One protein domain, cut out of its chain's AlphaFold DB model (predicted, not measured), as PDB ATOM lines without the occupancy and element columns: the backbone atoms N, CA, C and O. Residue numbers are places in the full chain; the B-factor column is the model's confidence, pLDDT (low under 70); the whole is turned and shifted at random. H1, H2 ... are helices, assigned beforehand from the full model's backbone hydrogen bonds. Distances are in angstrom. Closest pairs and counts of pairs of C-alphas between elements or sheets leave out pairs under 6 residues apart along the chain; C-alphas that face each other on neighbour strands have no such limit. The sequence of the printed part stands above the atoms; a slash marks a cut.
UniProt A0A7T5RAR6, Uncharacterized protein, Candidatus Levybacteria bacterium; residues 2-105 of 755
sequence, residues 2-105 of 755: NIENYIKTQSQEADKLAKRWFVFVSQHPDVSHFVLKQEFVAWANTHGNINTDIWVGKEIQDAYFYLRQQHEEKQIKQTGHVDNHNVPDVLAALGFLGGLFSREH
ATOM      1  N   ASN A   2      55.271 -56.006 147.950       89.06
ATOM      2  CA  ASN A   2      55.748 -56.581 149.217       89.06
ATOM      3  C   ASN A   2      56.461 -55.473 150.012       89.06
ATOM      4  O   ASN A   2      57.575 -55.089 149.658       89.06
ATOM      5  N   ILE A   3      55.793 -54.945 151.040       89.12
ATOM      6  CA  ILE A   3      56.253 -53.770 151.793       89.12
ATOM      7  C   ILE A   3      57.557 -54.041 152.551       89.12
ATOM      8  O   ILE A   3      58.460 -53.211 152.512       89.12
ATOM      9  N   GLU A   4      57.717 -55.213 153.172       86.88
ATOM     10  CA  GLU A   4      58.973 -55.553 153.851       86.88
ATOM     11  C   GLU A   4      60.157 -55.598 152.882       86.88
ATOM     12  O   GLU A   4      61.238 -55.101 153.193       86.88
ATOM     13  N   ASN A   5      59.974 -56.205 151.705       88.06
ATOM     14  CA  ASN A   5      61.019 -56.251 150.688       88.06
ATOM     15  C   ASN A   5      61.297 -54.857 150.111       88.06
ATOM     16  O   ASN A   5      62.445 -54.537 149.809       88.06
ATOM     17  N   TYR A   6      60.270 -54.014 149.997       90.00
ATOM     18  CA  TYR A   6      60.417 -52.620 149.590       90.00
ATOM     19  C   TYR A   6      61.233 -51.816 150.614       90.00
ATOM     20  O   TYR A   6      62.210 -51.181 150.235       90.00
ATOM     21  N   ILE A   7      60.950 -51.948 151.915       90.25
ATOM     22  CA  ILE A   7      61.784 -51.396 153.000       90.25
ATOM     23  C   ILE A   7      63.238 -51.891 152.891       90.25
ATOM     24  O   ILE A   7      64.169 -51.092 152.966       90.25
ATOM     25  N   LYS A   8      63.441 -53.198 152.668       87.06
ATOM     26  CA  LYS A   8      64.773 -53.827 152.571       87.06
ATOM     27  C   LYS A   8      65.588 -53.370 151.352       87.06
ATOM     28  O   LYS A   8      66.812 -53.360 151.429       87.06
ATOM     29  N   THR A   9      64.941 -53.013 150.241       89.06
ATOM     30  CA  THR A   9      65.609 -52.726 148.951       89.06
ATOM     31  C   THR A   9      65.537 -51.264 148.499       89.06
ATOM     32  O   THR A   9      66.323 -50.861 147.647       89.06
ATOM     33  N   GLN A  10      64.621 -50.470 149.057       92.81
ATOM     34  CA  GLN A  10      64.325 -49.080 148.685       92.81
ATOM     35  C   GLN A  10      64.110 -48.204 149.936       92.81
ATOM     36  O   GLN A  10      63.245 -47.328 149.954       92.81
ATOM     37  N   SER A  11      64.891 -48.441 150.998       91.06
ATOM     38  CA  SER A  11      64.715 -47.817 152.322       91.06
ATOM     39  C   SER A  11      64.539 -46.294 152.269       91.06
ATOM     40  O   SER A  11      63.590 -45.773 152.841       91.06
ATOM     41  N   GLN A  12      65.369 -45.568 151.514       89.44
ATOM     42  CA  GLN A  12      65.256 -44.105 151.407       89.44
ATOM     43  C   GLN A  12      63.915 -43.622 150.832       89.44
ATOM     44  O   GLN A  12      63.434 -42.561 151.226       89.44
ATOM     45  N   GLU A  13      63.313 -44.355 149.894       90.75
ATOM     46  CA  GLU A  13      62.003 -43.990 149.343       90.75
ATOM     47  C   GLU A  13      60.878 -44.418 150.290       90.75
ATOM     48  O   GLU A  13      59.921 -43.670 150.494       90.75
ATOM     49  N   ALA A  14      61.039 -45.560 150.963       92.12
ATOM     50  CA  ALA A  14      60.130 -45.988 152.015       92.12
ATOM     51  C   ALA A  14      60.047 -44.956 153.164       92.12
ATOM     52  O   ALA A  14      58.947 -44.583 153.571       92.12
ATOM     53  N   ASP A  15      61.183 -44.416 153.619       91.00
ATOM     54  CA  ASP A  15      61.244 -43.380 154.664       91.00
ATOM     55  C   ASP A  15      60.539 -42.079 154.232       91.00
ATOM     56  O   ASP A  15      59.812 -41.467 155.018       91.00
ATOM     57  N   LYS A  16      60.668 -41.677 152.955       92.25
ATOM     58  CA  LYS A  16      59.927 -40.527 152.396       92.25
ATOM     59  C   LYS A  16      58.420 -40.765 152.381       92.25
ATOM     60  O   LYS A  16      57.670 -39.853 152.727       92.25
ATOM     61  N   LEU A  17      57.966 -41.952 151.974       92.75
ATOM     62  CA  LEU A  17      56.540 -42.289 151.941       92.75
ATOM     63  C   LEU A  17      55.947 -42.321 153.357       92.75
ATOM     64  O   LEU A  17      54.906 -41.708 153.589       92.75
ATOM     65  N   ALA A  18      56.646 -42.924 154.321       93.44
ATOM     66  CA  ALA A  18      56.250 -42.901 155.728       93.44
ATOM     67  C   ALA A  18      56.233 -41.476 156.314       93.44
ATOM     68  O   ALA A  18      55.300 -41.103 157.024       93.44
ATOM     69  N   LYS A  19      57.211 -40.630 155.960       92.56
ATOM     70  CA  LYS A  19      57.225 -39.212 156.348       92.56
ATOM     71  C   LYS A  19      56.058 -38.427 155.743       92.56
ATOM     72  O   LYS A  19      55.478 -37.593 156.434       92.56
ATOM     73  N   ARG A  20      55.692 -38.685 154.481       92.88
ATOM     74  CA  ARG A  20      54.504 -38.086 153.843       92.88
ATOM     75  C   ARG A  20      53.231 -38.471 154.591       92.88
ATOM     76  O   ARG A  20      52.439 -37.586 154.893       92.88
ATOM     77  N   TRP A  21      53.075 -39.749 154.933       94.75
ATOM     78  CA  TRP A  21      51.960 -40.228 155.750       94.75
ATOM     79  C   TRP A  21      51.899 -39.547 157.124       94.75
ATOM     80  O   TRP A  21      50.848 -39.041 157.499       94.75
ATOM     81  N   PHE A  22      53.019 -39.428 157.839       92.38
ATOM     82  CA  PHE A  22      53.043 -38.736 159.133       92.38
ATOM     83  C   PHE A  22      52.652 -37.251 159.033       92.38
ATOM     84  O   PHE A  22      51.865 -36.763 159.841       92.38
ATOM     85  N   VAL A  23      53.174 -36.527 158.033       90.50
ATOM     86  CA  VAL A  23      52.794 -35.121 157.797       90.50
ATOM     87  C   VAL A  23      51.303 -35.012 157.477       90.50
ATOM     88  O   VAL A  23      50.636 -34.116 157.986       90.50
ATOM     89  N   PHE A  24      50.772 -35.950 156.697       93.50
ATOM     90  CA  PHE A  24      49.360 -36.005 156.347       93.50
ATOM     91  C   PHE A  24      48.459 -36.275 157.562       93.50
ATOM     92  O   PHE A  24      47.526 -35.519 157.806       93.50
ATOM     93  N   VAL A  25      48.784 -37.269 158.391       91.12
ATOM     94  CA  VAL A  25      48.041 -37.562 159.631       91.12
ATOM     95  C   VAL A  25      48.112 -36.401 160.631       91.12
ATOM     96  O   VAL A  25      47.145 -36.136 161.332       91.12
ATOM     97  N   SER A  26      49.205 -35.630 160.665       82.88
ATOM     98  CA  SER A  26      49.263 -34.421 161.507       82.88
ATOM     99  C   SER A  26      48.334 -33.283 161.043       82.88
ATOM    100  O   SER A  26      48.077 -32.356 161.809       82.88
ATOM    101  N   GLN A  27      47.834 -33.350 159.804       89.25
ATOM    102  CA  GLN A  27      46.836 -32.438 159.228       89.25
ATOM    103  C   GLN A  27      45.413 -33.027 159.289       89.25
ATOM    104  O   GLN A  27      44.448 -32.272 159.381       89.25
ATOM    105  N   HIS A  28      45.305 -34.359 159.281       90.75
ATOM    106  CA  HIS A  28      44.069 -35.146 159.301       90.75
ATOM    107  C   HIS A  28      44.163 -36.239 160.390       90.75
ATOM    108  O   HIS A  28      44.452 -37.399 160.080       90.75
ATOM    109  N   PRO A  29      44.028 -35.876 161.683       84.69
ATOM    110  CA  PRO A  29      44.274 -36.798 162.797       84.69
ATOM    111  C   PRO A  29      43.253 -37.943 162.876       84.69
ATOM    112  O   PRO A  29      43.599 -39.048 163.290       84.69
ATOM    113  N   ASP A  30      42.030 -37.705 162.402       83.12
ATOM    114  CA  ASP A  30      40.946 -38.680 162.252       83.12
ATOM    115  C   ASP A  30      41.347 -39.891 161.391       83.12
ATOM    116  O   ASP A  30      40.981 -41.030 161.690       83.12
ATOM    117  N   VAL A  31      42.198 -39.674 160.385       89.25
ATOM    118  CA  VAL A  31      42.713 -40.726 159.493       89.25
ATOM    119  C   VAL A  31      43.656 -41.711 160.201       89.25
ATOM    120  O   VAL A  31      43.847 -42.838 159.730       89.25
ATOM    121  N   SER A  32      44.246 -41.338 161.344       85.75
ATOM    122  CA  SER A  32      45.201 -42.194 162.070       85.75
ATOM    123  C   SER A  32      44.597 -43.525 162.543       85.75
ATOM    124  O   SER A  32      45.309 -44.528 162.645       85.75
ATOM    125  N   HIS A  33      43.281 -43.544 162.767       83.44
ATOM    126  CA  HIS A  33      42.524 -44.657 163.341       83.44
ATOM    127  C   HIS A  33      41.977 -45.650 162.302       83.44
ATOM    128  O   HIS A  33      41.400 -46.680 162.670       83.44
ATOM    129  N   PHE A  34      42.131 -45.364 161.006       89.50
ATOM    130  CA  PHE A  34      41.679 -46.270 159.952       89.50
ATOM    131  C   PHE A  34      42.509 -47.557 159.951       89.50
ATOM    132  O   PHE A  34      43.744 -47.550 159.932       89.50
ATOM    133  N   VAL A  35      41.812 -48.690 159.954       87.19
ATOM    134  CA  VAL A  35      42.403 -50.032 159.928       87.19
ATOM    135  C   VAL A  35      42.524 -50.510 158.489       87.19
ATOM    136  O   VAL A  35      43.540 -51.100 158.114       87.19
ATOM    137  N   LEU A  36      41.512 -50.216 157.675       89.25
ATOM    138  CA  LEU A  36      41.407 -50.650 156.292       89.25
ATOM    139  C   LEU A  36      41.743 -49.527 155.312       89.25
ATOM    140  O   LEU A  36      41.345 -48.375 155.485       89.25
ATOM    141  N   LYS A  37      42.375 -49.894 154.191       91.75
ATOM    142  CA  LYS A  37      42.585 -48.969 153.067       91.75
ATOM    143  C   LYS A  37      41.253 -48.440 152.525       91.75
ATOM    144  O   LYS A  37      41.184 -47.307 152.069       91.75
ATOM    145  N   GLN A  38      40.202 -49.254 152.590       88.69
ATOM    146  CA  GLN A  38      38.846 -48.924 152.165       88.69
ATOM    147  C   GLN A  38      38.243 -47.781 152.998       88.69
ATOM    148  O   GLN A  38      37.635 -46.890 152.414       88.69
ATOM    149  N   GLU A  39      38.472 -47.756 154.319       88.12
ATOM    150  CA  GLU A  39      38.051 -46.646 155.193       88.12
ATOM    151  C   GLU A  39      38.732 -45.344 154.751       88.12
ATOM    152  O   GLU A  39      38.067 -44.337 154.520       88.12
ATOM    153  N   PHE A  40      40.049 -45.395 154.512       92.69
ATOM    154  CA  PHE A  40      40.804 -44.244 154.023       92.69
ATOM    155  C   PHE A  40      40.383 -43.774 152.628       92.69
ATOM    156  O   PHE A  40      40.276 -42.574 152.409       92.69
ATOM    157  N   VAL A  41      40.128 -44.683 151.684       87.88
ATOM    158  CA  VAL A  41      39.663 -44.321 150.334       87.88
ATOM    159  C   VAL A  41      38.267 -43.694 150.390       87.88
ATOM    160  O   VAL A  41      38.037 -42.678 149.739       87.88
ATOM    161  N   ALA A  42      37.352 -44.245 151.193       85.44
ATOM    162  CA  ALA A  42      36.013 -43.687 151.371       85.44
ATOM    163  C   ALA A  42      36.056 -42.274 151.976       85.44
ATOM    164  O   ALA A  42      35.400 -41.370 151.463       85.44
ATOM    165  N   TRP A  43      36.875 -42.073 153.011       88.81
ATOM    166  CA  TRP A  43      37.102 -40.763 153.624       88.81
ATOM    167  C   TRP A  43      37.820 -39.789 152.676       88.81
ATOM    168  O   TRP A  43      37.443 -38.623 152.592       88.81
ATOM    169  N   ALA A  44      38.810 -40.252 151.906       88.81
ATOM    170  CA  ALA A  44      39.539 -39.413 150.956       88.81
ATOM    171  C   ALA A  44      38.577 -38.841 149.910       88.81
ATOM    172  O   ALA A  44      38.562 -37.633 149.696       88.81
ATOM    173  N   ASN A  45      37.694 -39.683 149.361       84.44
ATOM    174  CA  ASN A  45      36.672 -39.279 148.394       84.44
ATOM    175  C   ASN A  45      35.702 -38.205 148.932       84.44
ATOM    176  O   ASN A  45      35.153 -37.443 148.138       84.44
ATOM    177  N   THR A  46      35.474 -38.120 150.250       82.94
ATOM    178  CA  THR A  46      34.620 -37.080 150.859       82.94
ATOM    179  C   THR A  46      35.386 -35.824 151.287       82.94
ATOM    180  O   THR A  46      34.767 -34.774 151.455       82.94
ATOM    181  N   HIS A  47      36.717 -35.891 151.397       85.94
ATOM    182  CA  HIS A  47      37.589 -34.797 151.853       85.94
ATOM    183  C   HIS A  47      38.426 -34.151 150.725       85.94
ATOM    184  O   HIS A  47      39.326 -33.350 150.986       85.94
ATOM    185  N   GLY A  48      38.094 -34.438 149.461       80.12
ATOM    186  CA  GLY A  48      38.659 -33.808 148.260       80.12
ATOM    187  C   GLY A  48      39.551 -34.744 147.439       80.12
ATOM    188  O   GLY A  48      39.563 -35.951 147.641       80.12
ATOM    189  N   ASN A  49      40.339 -34.201 146.506       79.31
ATOM    190  CA  ASN A  49      41.244 -35.001 145.662       79.31
ATOM    191  C   ASN A  49      42.523 -35.419 146.419       79.31
ATOM    192  O   ASN A  49      43.644 -35.091 146.024       79.31
ATOM    193  N   ILE A  50      42.358 -36.118 147.542       87.25
ATOM    194  CA  ILE A  50      43.451 -36.622 148.372       87.25
ATOM    195  C   ILE A  50      44.058 -37.856 147.698       87.25
ATOM    196  O   ILE A  50      43.383 -38.854 147.453       87.25
ATOM    197  N   ASN A  51      45.358 -37.801 147.398       87.56
ATOM    198  CA  ASN A  51      46.047 -38.902 146.729       87.56
ATOM    199  C   ASN A  51      46.121 -40.145 147.641       87.56
ATOM    200  O   ASN A  51      46.880 -40.173 148.614       87.56
ATOM    201  N   THR A  52      45.389 -41.194 147.264       89.00
ATOM    202  CA  THR A  52      45.261 -42.448 148.018       89.00
ATOM    203  C   THR A  52      46.562 -43.257 148.129       89.00
ATOM    204  O   THR A  52      46.678 -44.095 149.027       89.00
ATOM    205  N   ASP A  53      47.585 -42.969 147.312       89.44
ATOM    206  CA  ASP A  53      48.931 -43.555 147.439       89.44
ATOM    207  C   ASP A  53      49.606 -43.200 148.771       89.44
ATOM    208  O   ASP A  53      50.536 -43.887 149.194       89.44
ATOM    209  N   ILE A  54      49.157 -42.151 149.472       93.00
ATOM    210  CA  ILE A  54      49.729 -41.778 150.773       93.00
ATOM    211  C   ILE A  54      49.523 -42.866 151.840       93.00
ATOM    212  O   ILE A  54      50.346 -42.989 152.747       93.00
ATOM    213  N   TRP A  55      48.513 -43.730 151.667       95.19
ATOM    214  CA  TRP A  55      48.292 -44.924 152.491       95.19
ATOM    215  C   TRP A  55      49.469 -45.904 152.464       95.19
ATOM    216  O   TRP A  55      49.741 -46.573 153.457       95.19
ATOM    217  N   VAL A  56      50.231 -45.956 151.367       94.25
ATOM    218  CA  VAL A  56      51.441 -46.790 151.279       94.25
ATOM    219  C   VAL A  56      52.456 -46.388 152.357       94.25
ATOM    220  O   VAL A  56      53.168 -47.238 152.886       94.25
ATOM    221  N   GLY A  57      52.485 -45.111 152.755       95.06
ATOM    222  CA  GLY A  57      53.289 -44.643 153.883       95.06
ATOM    223  C   GLY A  57      52.853 -45.226 155.233       95.06
ATOM    224  O   GLY A  57      53.721 -45.541 156.048       95.06
ATOM    225  N   LYS A  58      51.547 -45.458 155.440       94.25
ATOM    226  CA  LYS A  58      51.018 -46.186 156.608       94.25
ATOM    227  C   LYS A  58      51.459 -47.642 156.593       94.25
ATOM    228  O   LYS A  58      51.982 -48.136 157.585       94.25
ATOM    229  N   GLU A  59      51.291 -48.317 155.455       92.88
ATOM    230  CA  GLU A  59      51.683 -49.722 155.288       92.88
ATOM    231  C   GLU A  59      53.183 -49.914 155.568       92.88
ATOM    232  O   GLU A  59      53.575 -50.870 156.236       92.88
ATOM    233  N   ILE A  60      54.021 -48.973 155.118       93.75
ATOM    234  CA  ILE A  60      55.460 -48.929 155.418       93.75
ATOM    235  C   ILE A  60      55.723 -48.692 156.910       93.75
ATOM    236  O   ILE A  60      56.574 -49.373 157.480       93.75
ATOM    237  N   GLN A  61      55.015 -47.760 157.551       92.25
ATOM    238  CA  GLN A  61      55.163 -47.481 158.981       92.25
ATOM    239  C   GLN A  61      54.795 -48.702 159.844       92.25
ATOM    240  O   GLN A  61      55.579 -49.102 160.705       92.25
ATOM    241  N   ASP A  62      53.646 -49.333 159.590       89.00
ATOM    242  CA  ASP A  62      53.204 -50.522 160.326       89.00
ATOM    243  C   ASP A  62      54.159 -51.716 160.079       89.00
ATOM    244  O   ASP A  62      54.546 -52.409 161.024       89.00
ATOM    245  N   ALA A  63      54.636 -51.917 158.841       90.25
ATOM    246  CA  ALA A  63      55.629 -52.951 158.524       90.25
ATOM    247  C   ALA A  63      57.007 -52.687 159.162       90.25
ATOM    248  O   ALA A  63      57.686 -53.628 159.578       90.25
ATOM    249  N   TYR A  64      57.425 -51.423 159.279       91.38
ATOM    250  CA  TYR A  64      58.644 -51.044 159.994       91.38
ATOM    251  C   TYR A  64      58.557 -51.404 161.479       91.38
ATOM    252  O   TYR A  64      59.464 -52.052 162.007       91.38
ATOM    253  N   PHE A  65      57.456 -51.038 162.145       88.00
ATOM    254  CA  PHE A  65      57.253 -51.372 163.554       88.00
ATOM    255  C   PHE A  65      57.183 -52.888 163.777       88.00
ATOM    256  O   PHE A  65      57.776 -53.381 164.735       88.00
ATOM    257  N   TYR A  66      56.570 -53.642 162.859       88.38
ATOM    258  CA  TYR A  66      56.579 -55.107 162.894       88.38
ATOM    259  C   TYR A  66      58.001 -55.693 162.823       88.38
ATOM    260  O   TYR A  66      58.398 -56.484 163.682       88.38
ATOM    261  N   LEU A  67      58.808 -55.264 161.845       88.31
ATOM    262  CA  LEU A  67      60.204 -55.700 161.706       88.31
ATOM    263  C   LEU A  67      61.059 -55.303 162.922       88.31
ATOM    264  O   LEU A  67      61.937 -56.064 163.338       88.31
ATOM    265  N   ARG A  68      60.795 -54.133 163.517       87.56
ATOM    266  CA  ARG A  68      61.449 -53.686 164.750       87.56
ATOM    267  C   ARG A  68      61.083 -54.581 165.933       87.56
ATOM    268  O   ARG A  68      61.989 -55.053 166.616       87.56
ATOM    269  N   GLN A  69      59.800 -54.876 166.140       86.38
ATOM    270  CA  GLN A  69      59.338 -55.744 167.227       86.38
ATOM    271  C   GLN A  69      59.928 -57.156 167.130       86.38
ATOM    272  O   GLN A  69      60.430 -57.671 168.127       86.38
ATOM    273  N   GLN A  70      59.960 -57.759 165.935       87.31
ATOM    274  CA  GLN A  70      60.602 -59.065 165.723       87.31
ATOM    275  C   GLN A  70      62.072 -59.083 166.170       87.31
ATOM    276  O   GLN A  70      62.560 -60.082 166.708       87.31
ATOM    277  N   HIS A  71      62.793 -57.982 165.947       88.38
ATOM    278  CA  HIS A  71      64.185 -57.841 166.366       88.38
ATOM    279  C   HIS A  71      64.322 -57.643 167.881       88.38
ATOM    280  O   HIS A  71      65.181 -58.269 168.498       88.38
ATOM    281  N   GLU A  72      63.447 -56.852 168.503       85.69
ATOM    282  CA  GLU A  72      63.410 -56.675 169.962       85.69
ATOM    283  C   GLU A  72      63.067 -57.981 170.691       85.69
ATOM    284  O   GLU A  72      63.743 -58.350 171.649       85.69
ATOM    285  N   GLU A  73      62.093 -58.753 170.197       84.25
ATOM    286  CA  GLU A  73      61.818 -60.096 170.713       84.25
ATOM    287  C   GLU A  73      63.035 -61.017 170.609       84.25
ATOM    288  O   GLU A  73      63.298 -61.814 171.512       84.25
ATOM    289  N   LYS A  74      63.771 -60.940 169.494       88.00
ATOM    290  CA  LYS A  74      64.985 -61.729 169.282       88.00
ATOM    291  C   LYS A  74      66.080 -61.329 170.271       88.00
ATOM    292  O   LYS A  74      66.716 -62.223 170.821       88.00
ATOM    293  N   GLN A  75      66.255 -60.035 170.548       86.56
ATOM    294  CA  GLN A  75      67.154 -59.562 171.602       86.56
ATOM    295  C   GLN A  75      66.719 -60.086 172.975       86.56
ATOM    296  O   GLN A  75      67.511 -60.760 173.624       86.56
ATOM    297  N   ILE A  76      65.452 -59.921 173.375       81.12
ATOM    298  CA  ILE A  76      64.929 -60.440 174.654       81.12
ATOM    299  C   ILE A  76      65.192 -61.950 174.790       81.12
ATOM    300  O   ILE A  76      65.670 -62.401 175.831       81.12
ATOM    301  N   LYS A  77      64.956 -62.735 173.729       82.81
ATOM    302  CA  LYS A  77      65.228 -64.186 173.690       82.81
ATOM    303  C   LYS A  77      66.724 -64.535 173.789       82.81
ATOM    304  O   LYS A  77      67.046 -65.643 174.209       82.81
ATOM    305  N   GLN A  78      67.631 -63.636 173.397       89.19
ATOM    306  CA  GLN A  78      69.084 -63.865 173.360       89.19
ATOM    307  C   GLN A  78      69.841 -63.297 174.574       89.19
ATOM    308  O   GLN A  78      70.810 -63.906 175.021       89.19
ATOM    309  N   THR A  79      69.428 -62.141 175.094       88.50
ATOM    310  CA  THR A  79      70.156 -61.356 176.109       88.50
ATOM    311  C   THR A  79      69.308 -61.009 177.338       88.50
ATOM    312  O   THR A  79      69.823 -60.417 178.288       88.50
ATOM    313  N   GLY A  80      68.010 -61.330 177.329       82.25
ATOM    314  CA  GLY A  80      67.061 -60.979 178.391       82.25
ATOM    315  C   GLY A  80      66.633 -59.506 178.424       82.25
ATOM    316  O   GLY A  80      65.863 -59.135 179.304       82.25
ATOM    317  N   HIS A  81      67.109 -58.667 177.498       82.12
ATOM    318  CA  HIS A  81      66.792 -57.237 177.437       82.12
ATOM    319  C   HIS A  81      66.797 -56.718 175.992       82.12
ATOM    320  O   HIS A  81      67.322 -57.372 175.092       82.12
ATOM    321  N   VAL A  82      66.224 -55.534 175.773       80.00
ATOM    322  CA  VAL A  82      66.318 -54.810 174.496       80.00
ATOM    323  C   VAL A  82      67.482 -53.822 174.576       80.00
ATOM    324  O   VAL A  82      67.547 -53.024 175.509       80.00
ATOM    325  N   ASP A  83      68.386 -53.859 173.599       86.56
ATOM    326  CA  ASP A  83      69.348 -52.786 173.347       86.56
ATOM    327  C   ASP A  83      68.840 -51.937 172.181       86.56
ATOM    328  O   ASP A  83      68.872 -52.346 171.013       86.56
ATOM    329  N   ASN A  84      68.386 -50.730 172.521       81.81
ATOM    330  CA  ASN A  84      67.816 -49.793 171.567       81.81
ATOM    331  C   ASN A  84      68.812 -49.340 170.488       81.81
ATOM    332  O   ASN A  84      68.363 -49.034 169.385       81.81
ATOM    333  N   HIS A  85      70.123 -49.355 170.759       84.56
ATOM    334  CA  HIS A  85      71.165 -48.924 169.816       84.56
ATOM    335  C   HIS A  85      71.515 -50.000 168.784       84.56
ATOM    336  O   HIS A  85      71.931 -49.687 167.670       84.56
ATOM    337  N   ASN A  86      71.326 -51.272 169.132       87.44
ATOM    338  CA  ASN A  86      71.549 -52.405 168.246       87.44
ATOM    339  C   ASN A  86      70.348 -52.572 167.296       87.44
ATOM    340  O   ASN A  86      69.529 -53.478 167.446       87.44
ATOM    341  N   VAL A  87      70.211 -51.652 166.340       84.19
ATOM    342  CA  VAL A  87      69.203 -51.668 165.269       84.19
ATOM    343  C   VAL A  87      69.803 -52.338 164.020       84.19
ATOM    344  O   VAL A  87      70.922 -51.990 163.658       84.19
ATOM    345  N   PRO A  88      69.104 -53.248 163.310       86.69
ATOM    346  CA  PRO A  88      69.580 -53.760 162.024       86.69
ATOM    347  C   PRO A  88      69.764 -52.630 161.007       86.69
ATOM    348  O   PRO A  88      68.871 -51.794 160.882       86.69
ATOM    349  N   ASP A  89      70.848 -52.648 160.223       83.94
ATOM    350  CA  ASP A  89      71.200 -51.579 159.266       83.94
ATOM    351  C   ASP A  89      70.041 -51.163 158.342       83.94
ATOM    352  O   ASP A  89      69.836 -49.982 158.077       83.94
ATOM    353  N   VAL A  90      69.227 -52.129 157.899       81.44
ATOM    354  CA  VAL A  90      68.027 -51.895 157.074       81.44
ATOM    355  C   VAL A  90      66.990 -51.009 157.775       81.44
ATOM    356  O   VAL A  90      66.368 -50.170 157.131       81.44
ATOM    357  N   LEU A  91      66.797 -51.193 159.084       85.81
ATOM    358  CA  LEU A  91      65.882 -50.385 159.890       85.81
ATOM    359  C   LEU A  91      66.545 -49.066 160.321       85.81
ATOM    360  O   LEU A  91      65.873 -48.043 160.372       85.81
ATOM    361  N   ALA A  92      67.861 -49.057 160.549       84.69
ATOM    362  CA  ALA A  92      68.623 -47.837 160.828       84.69
ATOM    363  C   ALA A  92      68.681 -46.873 159.622       84.69
ATOM    364  O   ALA A  92      68.759 -45.660 159.803       84.69
ATOM    365  N   ALA A  93      68.598 -47.394 158.392       81.06
ATOM    366  CA  ALA A  93      68.540 -46.600 157.163       81.06
ATOM    367  C   ALA A  93      67.234 -45.793 156.991       81.06
ATOM    368  O   ALA A  93      67.171 -44.915 156.128       81.06
ATOM    369  N   LEU A  94      66.204 -46.070 157.798       86.38
ATOM    370  CA  LEU A  94      64.936 -45.337 157.832       86.38
ATOM    371  C   LEU A  94      65.009 -44.228 158.888       86.38
ATOM    372  O   LEU A  94      64.474 -44.348 159.990       86.38
ATOM    373  N   GLY A  95      65.752 -43.162 158.576       84.75
ATOM    374  CA  GLY A  95      66.119 -42.128 159.547       84.75
ATOM    375  C   GLY A  95      64.928 -41.405 160.187       84.75
ATOM    376  O   GLY A  95      64.980 -41.077 161.374       84.75
ATOM    377  N   PHE A  96      63.840 -41.183 159.446       88.31
ATOM    378  CA  PHE A  96      62.623 -40.587 159.996       88.31
ATOM    379  C   PHE A  96      61.884 -41.557 160.930       88.31
ATOM    380  O   PHE A  96      61.570 -41.190 162.066       88.31
ATOM    381  N   LEU A  97      61.651 -42.799 160.498       84.50
ATOM    382  CA  LEU A  97      60.961 -43.808 161.313       84.50
ATOM    383  C   LEU A  97      61.764 -44.221 162.559       84.50
ATOM    384  O   LEU A  97      61.193 -44.373 163.642       84.50
ATOM    385  N   GLY A  98      63.088 -44.331 162.443       83.75
ATOM    386  CA  GLY A  98      63.992 -44.517 163.579       83.75
ATOM    387  C   GLY A  98      63.948 -43.345 164.562       83.75
ATOM    388  O   GLY A  98      63.918 -43.559 165.775       83.75
ATOM    389  N   GLY A  99      63.857 -42.111 164.057       82.19
ATOM    390  CA  GLY A  99      63.703 -40.909 164.877       82.19
ATOM    391  C   GLY A  99      62.381 -40.852 165.653       82.19
ATOM    392  O   GLY A  99      62.383 -40.437 166.811       82.19
ATOM    393  N   LEU A 100      61.271 -41.308 165.056       78.44
ATOM    394  CA  LEU A 100      59.988 -41.452 165.758       78.44
ATOM    395  C   LEU A 100      60.070 -42.497 166.878       78.44
ATOM    396  O   LEU A 100      59.664 -42.222 168.004       78.44
ATOM    397  N   PHE A 101      60.639 -43.669 166.583       71.06
ATOM    398  CA  PHE A 101      60.748 -44.778 167.536       71.06
ATOM    399  C   PHE A 101      61.760 -44.523 168.669       71.06
ATOM    400  O   PHE A 101      61.672 -45.137 169.725       71.06
ATOM    401  N   SER A 102      62.710 -43.598 168.491       66.38
ATOM    402  CA  SER A 102      63.689 -43.241 169.536       66.38
ATOM    403  C   SER A 102      63.088 -42.478 170.724       66.38
ATOM    404  O   SER A 102      63.796 -42.170 171.682       66.38
ATOM    405  N   ARG A 103      61.797 -42.135 170.670       63.09
ATOM    406  CA  ARG A 103      61.059 -41.567 171.796       63.09
ATOM    407  C   ARG A 103      60.439 -42.707 172.598       63.09
ATOM    408  O   ARG A 103      59.747 -43.542 172.026       63.09
ATOM    409  N   GLU A 104      60.649 -42.713 173.913       59.84
ATOM    410  CA  GLU A 104      60.011 -43.672 174.826       59.84
ATOM    411  C   GLU A 104      58.501 -43.395 174.939       59.84
ATOM    412  O   GLU A 104      58.023 -42.781 175.891       59.84
ATOM    413  N   HIS A 105      57.740 -43.839 173.939       58.66
ATOM    414  CA  HIS A 105      56.287 -43.913 174.018       58.66
ATOM    415  C   HIS A 105      55.891 -45.150 174.846       58.66
ATOM    416  O   HIS A 105      56.467 -46.226 174.636       58.66
TER     417      HIS A 105
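What this domain is: This is residues 2 to 105 of the 755 residues of an uncharacterized protein of Candidatus Levybacteria bacterium (UniProt A0A7T5RAR6). One long helix, H5, is the spine; H1 and H2 cross it, and H4 folds back at its first end as a helical hairpin. H7 packs on H2. The printed part has 104 residues with seven named helices, H1 to H7 in order, and no named strand; its class is all helix. It is only just compact, close to loose, with a radius of gyration of the C-alphas of 15.1 A, and elongated, spanning 50 by 26 by 21 A.

How they stand to each other: H1, residues 3 to 9, touches residues 59 to 67 alone of the hub H5, residues 52 to 79, about perpendicular at 77 degrees; their closest C-alphas, Ile 3 and Ile 60, are 6.1 A apart. H2, residues 11 to 25, touches residues 54 to 61 alone of H5 at a steep tilt of 65 degrees, opposite ways (closest C-alphas Ala 18 and Gly 57, 3.9 A). H3, residues 29 to 33, touches no helix but is near H2 and H4, residues 37 to 46. H4 touches residues 52 to 55 alone of H5 at a shallow tilt of 32 degrees, only just short of steep, opposite ways; the closest C-alphas are those of Val 41 and Thr 52, 6.3 A apart. H6, residues 89 to 92, only just touches H5, with 3 pairs of C-alphas within 8 A, the closest Tyr 64 and Leu 91. H7, residues 95 to 101, touches H2, the closest C-alphas, Asp 15 and Phe 96, being 6.2 A apart. Every O i to N i+4 pair is within hydrogen-bond range in H1, H2, H4 and H7, against 21 of 24 in H5 and 0 of 1 in H3, where 1 of 2 O i to N i+3 pairs is.

Where its parts are: H1 begins at C-alpha 3, (56.253, -53.770, 151.793). H2 is 20.9 A long, H4 14.5 A and H5 42.0 A. H7 ends at C-alpha 101, (60.748, -44.778, 167.536).

The domain as a whole: The C-alphas of Gly 48 and Thr 79, the two farthest apart, are 50.3 A apart. The printed part has no cut and no long link. Residues 102 to 105 are under pLDDT 70.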